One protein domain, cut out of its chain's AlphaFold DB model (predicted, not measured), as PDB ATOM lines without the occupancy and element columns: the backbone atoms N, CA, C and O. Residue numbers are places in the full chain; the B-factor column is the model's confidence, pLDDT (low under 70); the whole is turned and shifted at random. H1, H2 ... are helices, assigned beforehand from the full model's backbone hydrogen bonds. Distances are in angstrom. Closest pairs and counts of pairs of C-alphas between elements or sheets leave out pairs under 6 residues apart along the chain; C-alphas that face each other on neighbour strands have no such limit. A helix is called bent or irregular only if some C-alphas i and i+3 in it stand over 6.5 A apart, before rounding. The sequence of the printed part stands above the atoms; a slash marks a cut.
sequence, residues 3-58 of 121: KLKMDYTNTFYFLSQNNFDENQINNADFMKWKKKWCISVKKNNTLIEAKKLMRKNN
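AT A GLANCE: This is residues 3 to 58 of the 121 residues of an uncharacterized protein of Flavobacteriales bacterium (UniProt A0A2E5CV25). Three helices and one long link go round an open ring: the long helix H2 makes one side, H3 turns off its far end at nearly a right angle, and H1 packs on H3 across from H2. The link of residues 17 to 27 closes the ring from H1 back to the start of H2, and H1 and H2 stay apart across the middle. The printed part has 56 residues, with three named helices in the order H1, H2, H3 and no named strand; the class is all helix. The whole is compact, with a radius of gyration of the C-alphas of 11.4 A, and it spans 29 by 21 by 18 A.

HOW THE PARTS SIT: Begin with the longest helix, H2, residues 28 to 41, and look at its last turn. There it touches H3, residues 47 to 57, with its residues 38 to 41 alone. The two touch only at the corner by their link, and only just, with 3 pairs of C-alphas within 8 A. Their closest C-alphas are those of Val 41 and Leu 47, 6.6 A apart, and their lines stand about perpendicular, at 82 degrees. Go on along H3 to Lys 51, and you will find H1, residues 8 to 16, which touches H3 with 8 pairs of C-alphas within 8 A. The closest C-alphas of these two are those of Ser 16 and Lys 51, 4.7 A apart. H1 and H3 run opposite ways at a steep tilt of 38 degrees, only just steep. H1 and H2 are apart. In H1, H2 and H3, every backbone O i to N i+4 pair is within hydrogen-bond range.

IN THESE COORDINATES: Find C-alpha 28 at (-25.064, 12.099, -29.783); from there H2 runs 20.0 A to C-alpha 41 at (-41.496, 21.993, -24.005). H3 covers 15.3 A from C-alpha 47 to C-alpha 57, which you will find at (-51.478, 9.539, -24.526). Go back to C-alpha 8 at (-41.423, 3.477, -31.257), where H1 begins; it measures 12.7 A from there to C-alpha 16. None of the three helices is bent or irregular.

THE WHOLE: Look at the C-alphas of Lys 5 and Asn 44 for the two farthest apart, at 30.6 A. From C-alpha 3 to C-alpha 58, the first and last printed, it is 21.6 A. The link from H1 to H2, 11 residues, is long, and the link from H2 to H3, 5 residues, is tight. The printed part has no cut. In the B-factor column, the mean pLDDT of the printed part is 89.2, and residues 22 to 24, in the long link, are under 70.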
ATOM      1  N   LYS A   3     -32.584   5.212 -37.759       83.00
ATOM      2  CA  LYS A   3     -31.117   4.998 -37.716       83.00
ATOM      3  C   LYS A   3     -30.664   4.134 -36.531       83.00
ATOM      4  O   LYS A   3     -29.720   3.372 -36.659       83.00
ATOM      5  N   LEU A   4     -31.356   4.255 -35.399       83.38
ATOM      6  CA  LEU A   4     -31.027   3.563 -34.150       83.38
ATOM      7  C   LEU A   4     -31.870   2.299 -33.933       83.38
ATOM      8  O   LEU A   4     -31.758   1.686 -32.880       83.38
ATOM      9  N   LYS A   5     -32.748   1.946 -34.889       85.00
ATOM     10  CA  LYS A   5     -33.728   0.851 -34.779       85.00
ATOM     11  C   LYS A   5     -34.470   0.829 -33.433       85.00
ATOM     12  O   LYS A   5     -34.732  -0.225 -32.868       85.00
ATOM     13  N   MET A   6     -34.785   2.012 -32.906       87.00
ATOM     14  CA  MET A   6     -35.469   2.136 -31.621       87.00
ATOM     15  C   MET A   6     -36.944   1.768 -31.765       87.00
ATOM     16  O   MET A   6     -37.605   2.235 -32.695       87.00
ATOM     17  N   ASP A   7     -37.455   0.995 -30.811       90.75
ATOM     18  CA  ASP A   7     -38.876   0.667 -30.725       90.75
ATOM     19  C   ASP A   7     -39.701   1.926 -30.440       90.75
ATOM     20  O   ASP A   7     -39.458   2.624 -29.455       90.75
ATOM     21  N   TYR A   8     -40.664   2.228 -31.309       91.12
ATOM     22  CA  TYR A   8     -41.423   3.477 -31.257       91.12
ATOM     23  C   TYR A   8     -42.168   3.650 -29.925       91.12
ATOM     24  O   TYR A   8     -41.964   4.644 -29.222       91.12
ATOM     25  N   THR A   9     -42.991   2.664 -29.563       93.81
ATOM     26  CA  THR A   9     -43.843   2.692 -28.367       93.81
ATOM     27  C   THR A   9     -43.007   2.761 -27.100       93.81
ATOM     28  O   THR A   9     -43.193   3.667 -26.288       93.81
ATOM     29  N   ASN A  10     -42.017   1.878 -26.964       92.06
ATOM     30  CA  ASN A  10     -41.161   1.845 -25.787       92.06
ATOM     31  C   ASN A  10     -40.346   3.134 -25.664       92.06
ATOM     32  O   ASN A  10     -40.211   3.655 -24.564       92.06
ATOM     33  N   THR A  11     -39.854   3.704 -26.768       91.62
ATOM     34  CA  THR A  11     -39.100   4.969 -26.726       91.62
ATOM     35  C   THR A  11     -39.938   6.099 -26.135       91.62
ATOM     36  O   THR A  11     -39.472   6.814 -25.247       91.62
ATOM     37  N   PHE A  12     -41.178   6.267 -26.598       92.44
ATOM     38  CA  PHE A  12     -42.063   7.319 -26.096       92.44
ATOM     39  C   PHE A  12     -42.599   7.036 -24.691       92.44
ATOM     40  O   PHE A  12     -42.762   7.978 -23.908       92.44
ATOM     41  N   TYR A  13     -42.822   5.765 -24.351       92.75
ATOM     42  CA  TYR A  13     -43.114   5.346 -22.985       92.75
ATOM     43  C   TYR A  13     -41.961   5.723 -22.051       92.75
ATOM     44  O   TYR A  13     -42.170   6.470 -21.097       92.75
ATOM     45  N   PHE A  14     -40.738   5.294 -22.355       90.50
ATOM     46  CA  PHE A  14     -39.572   5.548 -21.518       90.50
ATOM     47  C   PHE A  14     -39.245   7.039 -21.409       90.50
ATOM     48  O   PHE A  14     -38.978   7.521 -20.311       90.50
ATOM     49  N   LEU A  15     -39.379   7.811 -22.492       91.25
ATOM     50  CA  LEU A  15     -39.199   9.267 -22.457       91.25
ATOM     51  C   LEU A  15     -40.184   9.970 -21.499       91.25
ATOM     52  O   LEU A  15     -39.860  11.017 -20.932       91.25
ATOM     53  N   SER A  16     -41.372   9.391 -21.294       91.88
ATOM     54  CA  SER A  16     -42.378   9.899 -20.349       91.88
ATOM     55  C   SER A  16     -42.076   9.562 -18.881       91.88
ATOM     56  O   SER A  16     -42.671  10.162 -17.977       91.88
ATOM     57  N   GLN A  17     -41.148   8.634 -18.626       90.00
ATOM     58  CA  GLN A  17     -40.768   8.221 -17.280       90.00
ATOM     59  C   GLN A  17     -39.725   9.156 -16.665       90.00
ATOM     60  O   GLN A  17     -39.009   9.902 -17.341       90.00
ATOM     61  N   ASN A  18     -39.660   9.158 -15.336       82.81
ATOM     62  CA  ASN A  18     -38.698   9.977 -14.595       82.81
ATOM     63  C   ASN A  18     -37.312   9.328 -14.514       82.81
ATOM     64  O   ASN A  18     -36.324  10.047 -14.473       82.81
ATOM     65  N   ASN A  19     -37.251   7.999 -14.560       75.06
ATOM     66  CA  ASN A  19     -36.057   7.170 -14.405       75.06
ATOM     67  C   ASN A  19     -35.466   6.696 -15.744       75.06
ATOM     68  O   ASN A  19     -34.843   5.640 -15.805       75.06
ATOM     69  N   PHE A  20     -35.703   7.432 -16.830       76.94
ATOM     70  CA  PHE A  20     -35.158   7.062 -18.129       76.94
ATOM     71  C   PHE A  20     -33.633   7.154 -18.126       76.94
ATOM     72  O   PHE A  20     -33.085   8.257 -18.081       76.94
ATOM     73  N   ASP A  21     -32.971   6.003 -18.199       72.88
ATOM     74  CA  ASP A  21     -31.520   5.930 -18.280       72.88
ATOM     75  C   ASP A  21     -31.047   6.267 -19.698       72.88
ATOM     76  O   ASP A  21     -31.078   5.454 -20.625       72.88
ATOM     77  N   GLU A  22     -30.617   7.513 -19.870       68.44
ATOM     78  CA  GLU A  22     -30.138   8.048 -21.145       68.44
ATOM     79  C   GLU A  22     -28.875   7.337 -21.642       68.44
ATOM     80  O   GLU A  22     -28.625   7.300 -22.852       68.44
ATOM     81  N   ASN A  23     -28.111   6.724 -20.731       67.81
ATOM     82  CA  ASN A  23     -26.893   5.998 -21.072       67.81
ATOM     83  C   ASN A  23     -27.190   4.753 -21.913       67.81
ATOM     84  O   ASN A  23     -26.332   4.326 -22.681       67.81
ATOM     85  N   GLN A  24     -28.414   4.215 -21.855       69.50
ATOM     86  CA  GLN A  24     -28.809   3.058 -22.664       69.50
ATOM     87  C   GLN A  24     -28.873   3.364 -24.164       69.50
ATOM     88  O   GLN A  24     -28.764   2.453 -24.981       69.50
ATOM     89  N   ILE A  25     -29.050   4.633 -24.551       75.75
ATOM     90  CA  ILE A  25     -29.134   5.026 -25.967       75.75
ATOM     91  C   ILE A  25     -27.783   5.502 -26.504       75.75
ATOM     92  O   ILE A  25     -27.586   5.442 -27.716       75.75
ATOM     93  N   ASN A  26     -26.881   5.964 -25.625       76.19
ATOM     94  CA  ASN A  26     -25.520   6.449 -25.904       76.19
ATOM     95  C   ASN A  26     -25.307   6.967 -27.345       76.19
ATOM     96  O   ASN A  26     -24.491   6.452 -28.112       76.19
ATOM     97  N   ASN A  27     -26.105   7.961 -27.751       87.62
ATOM     98  CA  ASN A  27     -26.096   8.475 -29.115       87.62
ATOM     99  C   ASN A  27     -26.182  10.003 -29.143       87.62
ATOM    100  O   ASN A  27     -27.164  10.596 -28.695       87.62
ATOM    101  N   ALA A  28     -25.173  10.643 -29.736       88.94
ATOM    102  CA  ALA A  28     -25.064  12.099 -29.783       88.94
ATOM    103  C   ALA A  28     -26.243  12.783 -30.505       88.94
ATOM    104  O   ALA A  28     -26.717  13.826 -30.047       88.94
ATOM    105  N   ASP A  29     -26.762  12.186 -31.589       89.75
ATOM    106  CA  ASP A  29     -27.911  12.731 -32.325       89.75
ATOM    107  C   ASP A  29     -29.166  12.738 -31.439       89.75
ATOM    108  O   ASP A  29     -29.902  13.730 -31.398       89.75
ATOM    109  N   PHE A  30     -29.387  11.657 -30.683       88.25
ATOM    110  CA  PHE A  30     -30.490  11.555 -29.729       88.25
ATOM    111  C   PHE A  30     -30.367  12.586 -28.602       88.25
ATOM    112  O   PHE A  30     -31.333  13.304 -28.332       88.25
ATOM    113  N   MET A  31     -29.184  12.732 -27.999       88.69
ATOM    114  CA  MET A  31     -28.956  13.713 -26.925       88.69
ATOM    115  C   MET A  31     -29.183  15.150 -27.417       88.69
ATOM    116  O   MET A  31     -29.842  15.957 -26.751       88.69
ATOM    117  N   LYS A  32     -28.721  15.466 -28.633       92.00
ATOM    118  CA  LYS A  32     -28.955  16.765 -29.280       92.00
ATOM    119  C   LYS A  32     -30.443  17.017 -29.520       92.00
ATOM    120  O   LYS A  32     -30.931  18.115 -29.241       92.00
ATOM    121  N   TRP A  33     -31.169  16.020 -30.023       92.19
ATOM    122  CA  TRP A  33     -32.618  16.104 -30.215       92.19
ATOM    123  C   TRP A  33     -33.355  16.302 -28.885       92.19
ATOM    124  O   TRP A  33     -34.181  17.209 -28.777       92.19
ATOM    125  N   LYS A  34     -33.005  15.535 -27.848       89.94
ATOM    126  CA  LYS A  34     -33.639  15.620 -26.528       89.94
ATOM    127  C   LYS A  34     -33.475  17.004 -25.910       89.94
ATOM    128  O   LYS A  34     -34.446  17.569 -25.413       89.94
ATOM    129  N   LYS A  35     -32.279  17.599 -26.003       91.25
ATOM    130  CA  LYS A  35     -32.036  18.975 -25.539       91.25
ATOM    131  C   LYS A  35     -32.960  19.975 -26.241       91.25
ATOM    132  O   LYS A  35     -33.568  20.810 -25.573       91.25
ATOM    133  N   LYS A  36     -33.115  19.865 -27.566       95.25
ATOM    134  CA  LYS A  36     -34.046  20.709 -28.337       95.25
ATOM    135  C   LYS A  36     -35.499  20.497 -27.911       95.25
ATOM    136  O   LYS A  36     -36.219  21.474 -27.729       95.25
ATOM    137  N   TRP A  37     -35.913  19.247 -27.715       93.12
ATOM    138  CA  TRP A  37     -37.254  18.912 -27.241       93.12
ATOM    139  C   TRP A  37     -37.534  19.514 -25.856       93.12
ATOM    140  O   TRP A  37     -38.536  20.207 -25.695       93.12
ATOM    141  N   CYS A  38     -36.616  19.369 -24.894       92.06
ATOM    142  CA  CYS A  38     -36.739  19.977 -23.565       92.06
ATOM    143  C   CYS A  38     -36.873  21.506 -23.629       92.06
ATOM    144  O   CYS A  38     -37.695  22.076 -22.914       92.06
ATOM    145  N   ILE A  39     -36.091  22.175 -24.484       95.62
ATOM    146  CA  ILE A  39     -36.200  23.628 -24.705       95.62
ATOM    147  C   ILE A  39     -37.573  23.979 -25.289       95.62
ATOM    148  O   ILE A  39     -38.201  24.933 -24.844       95.62
ATOM    149  N   SER A  40     -38.059  23.202 -26.259       94.88
ATOM    150  CA  SER A  40     -39.363  23.431 -26.885       94.88
ATOM    151  C   SER A  40     -40.525  23.248 -25.910       94.88
ATOM    152  O   SER A  40     -41.460  24.040 -25.941       94.88
ATOM    153  N   VAL A  41     -40.473  22.236 -25.038       94.31
ATOM    154  CA  VAL A  41     -41.496  21.993 -24.005       94.31
ATOM    155  C   VAL A  41     -41.592  23.185 -23.055       94.31
ATOM    156  O   VAL A  41     -42.686  23.700 -22.833       94.31
ATOM    157  N   LYS A  42     -40.438  23.675 -22.582       94.50
ATOM    158  CA  LYS A  42     -40.335  24.793 -21.632       94.50
ATOM    159  C   LYS A  42     -40.876  26.128 -22.153       94.50
ATOM    160  O   LYS A  42     -41.000  27.053 -21.361       94.50
ATOM    161  N   LYS A  43     -41.208  26.239 -23.444       95.06
ATOM    162  CA  LYS A  43     -41.876  27.430 -23.991       95.06
ATOM    163  C   LYS A  43     -43.310  27.585 -23.477       95.06
ATOM    164  O   LYS A  43     -43.738  28.710 -23.279       95.06
ATOM    165  N   ASN A  44     -44.021  26.471 -23.271       93.06
ATOM    166  CA  ASN A  44     -45.460  26.478 -22.974       93.06
ATOM    167  C   ASN A  44     -45.853  25.625 -21.754       93.06
ATOM    168  O   ASN A  44     -46.970  25.761 -21.276       93.06
ATOM    169  N   ASN A  45     -44.995  24.711 -21.284       93.56
ATOM    170  CA  ASN A  45     -45.294  23.793 -20.180       93.56
ATOM    171  C   ASN A  45     -44.036  23.453 -19.373       93.56
ATOM    172  O   ASN A  45     -42.906  23.532 -19.868       93.56
ATOM    173  N   THR A  46     -44.216  22.960 -18.151       94.44
ATOM    174  CA  THR A  46     -43.132  22.299 -17.417       94.44
ATOM    175  C   THR A  46     -42.844  20.905 -17.986       94.44
ATOM    176  O   THR A  46     -43.697  20.248 -18.591       94.44
ATOM    177  N   LEU A  47     -41.631  20.391 -17.752       91.88
ATOM    178  CA  LEU A  47     -41.291  19.015 -18.139       91.88
ATOM    179  C   LEU A  47     -42.166  17.984 -17.402       91.88
ATOM    180  O   LEU A  47     -42.459  16.923 -17.950       91.88
ATOM    181  N   ILE A  48     -42.596  18.296 -16.177       93.38
ATOM    182  CA  ILE A  48     -43.465  17.436 -15.363       93.38
ATOM    183  C   ILE A  48     -44.847  17.310 -16.015       93.38
ATOM    184  O   ILE A  48     -45.335  16.192 -16.198       93.38
ATOM    185  N   GLU A  49     -45.451  18.431 -16.413       95.19
ATOM    186  CA  GLU A  49     -46.747  18.460 -17.104       95.19
ATOM    187  C   GLU A  49     -46.676  17.763 -18.458       95.19
ATOM    188  O   GLU A  49     -47.517  16.915 -18.757       95.19
ATOM    189  N   ALA A  50     -45.629  18.036 -19.240       94.56
ATOM    190  CA  ALA A  50     -45.420  17.372 -20.521       94.56
ATOM    191  C   ALA A  50     -45.306  15.851 -20.357       94.56
ATOM    192  O   ALA A  50     -45.978  15.103 -21.065       94.56
ATOM    193  N   LYS A  51     -44.530  15.367 -19.379       94.00
ATOM    194  CA  LYS A  51     -44.432  13.929 -19.086       94.00
ATOM    195  C   LYS A  51     -45.758  13.335 -18.603       94.00
ATOM    196  O   LYS A  51     -46.084  12.211 -18.978       94.00
ATOM    197  N   LYS A  52     -46.545  14.067 -17.804       94.94
ATOM    198  CA  LYS A  52     -47.896  13.641 -17.391       94.94
ATOM    199  C   LYS A  52     -48.819  13.492 -18.603       94.94
ATOM    200  O   LYS A  52     -49.521  12.489 -18.703       94.94
ATOM    201  N   LEU A  53     -48.772  14.442 -19.537       95.62
ATOM    202  CA  LEU A  53     -49.524  14.377 -20.789       95.62
ATOM    203  C   LEU A  53     -49.063  13.203 -21.662       95.62
ATOM    204  O   LEU A  53     -49.899  12.474 -22.190       95.62
ATOM    205  N   MET A  54     -47.753  12.970 -21.763       95.19
ATOM    206  CA  MET A  54     -47.201  11.824 -22.486       95.19
ATOM    207  C   MET A  54     -47.684  10.496 -21.903       95.19
ATOM    208  O   MET A  54     -48.162   9.663 -22.659       95.19
ATOM    209  N   ARG A  55     -47.642  10.302 -20.578       95.00
ATOM    210  CA  ARG A  55     -48.141   9.064 -19.945       95.00
ATOM    211  C   ARG A  55     -49.626   8.808 -20.217       95.00
ATOM    212  O   ARG A  55     -50.038   7.661 -20.286       95.00
ATOM    213  N   LYS A  56     -50.426   9.867 -20.382       95.69
ATOM    214  CA  LYS A  56     -51.857   9.751 -20.699       95.69
ATOM    215  C   LYS A  56     -52.119   9.328 -22.151       95.69
ATOM    216  O   LYS A  56     -53.142   8.708 -22.405       95.69
ATOM    217  N   ASN A  57     -51.238   9.692 -23.084       96.00
ATOM    218  CA  ASN A  57     -51.478   9.539 -24.526       96.00
ATOM    219  C   ASN A  57     -50.552   8.529 -25.216       96.00
ATOM    220  O   ASN A  57     -50.831   8.119 -26.338       96.00
ATOM    221  N   ASN A  58     -49.457   8.123 -24.576       95.69
ATOM    222  CA  ASN A  58     -48.531   7.134 -25.114       95.69
ATOM    223  C   ASN A  58     -48.852   5.773 -24.487       95.69
ATOM    224  O   ASN A  58     -48.694   5.630 -23.271       95.69
TER     225      ASN A  58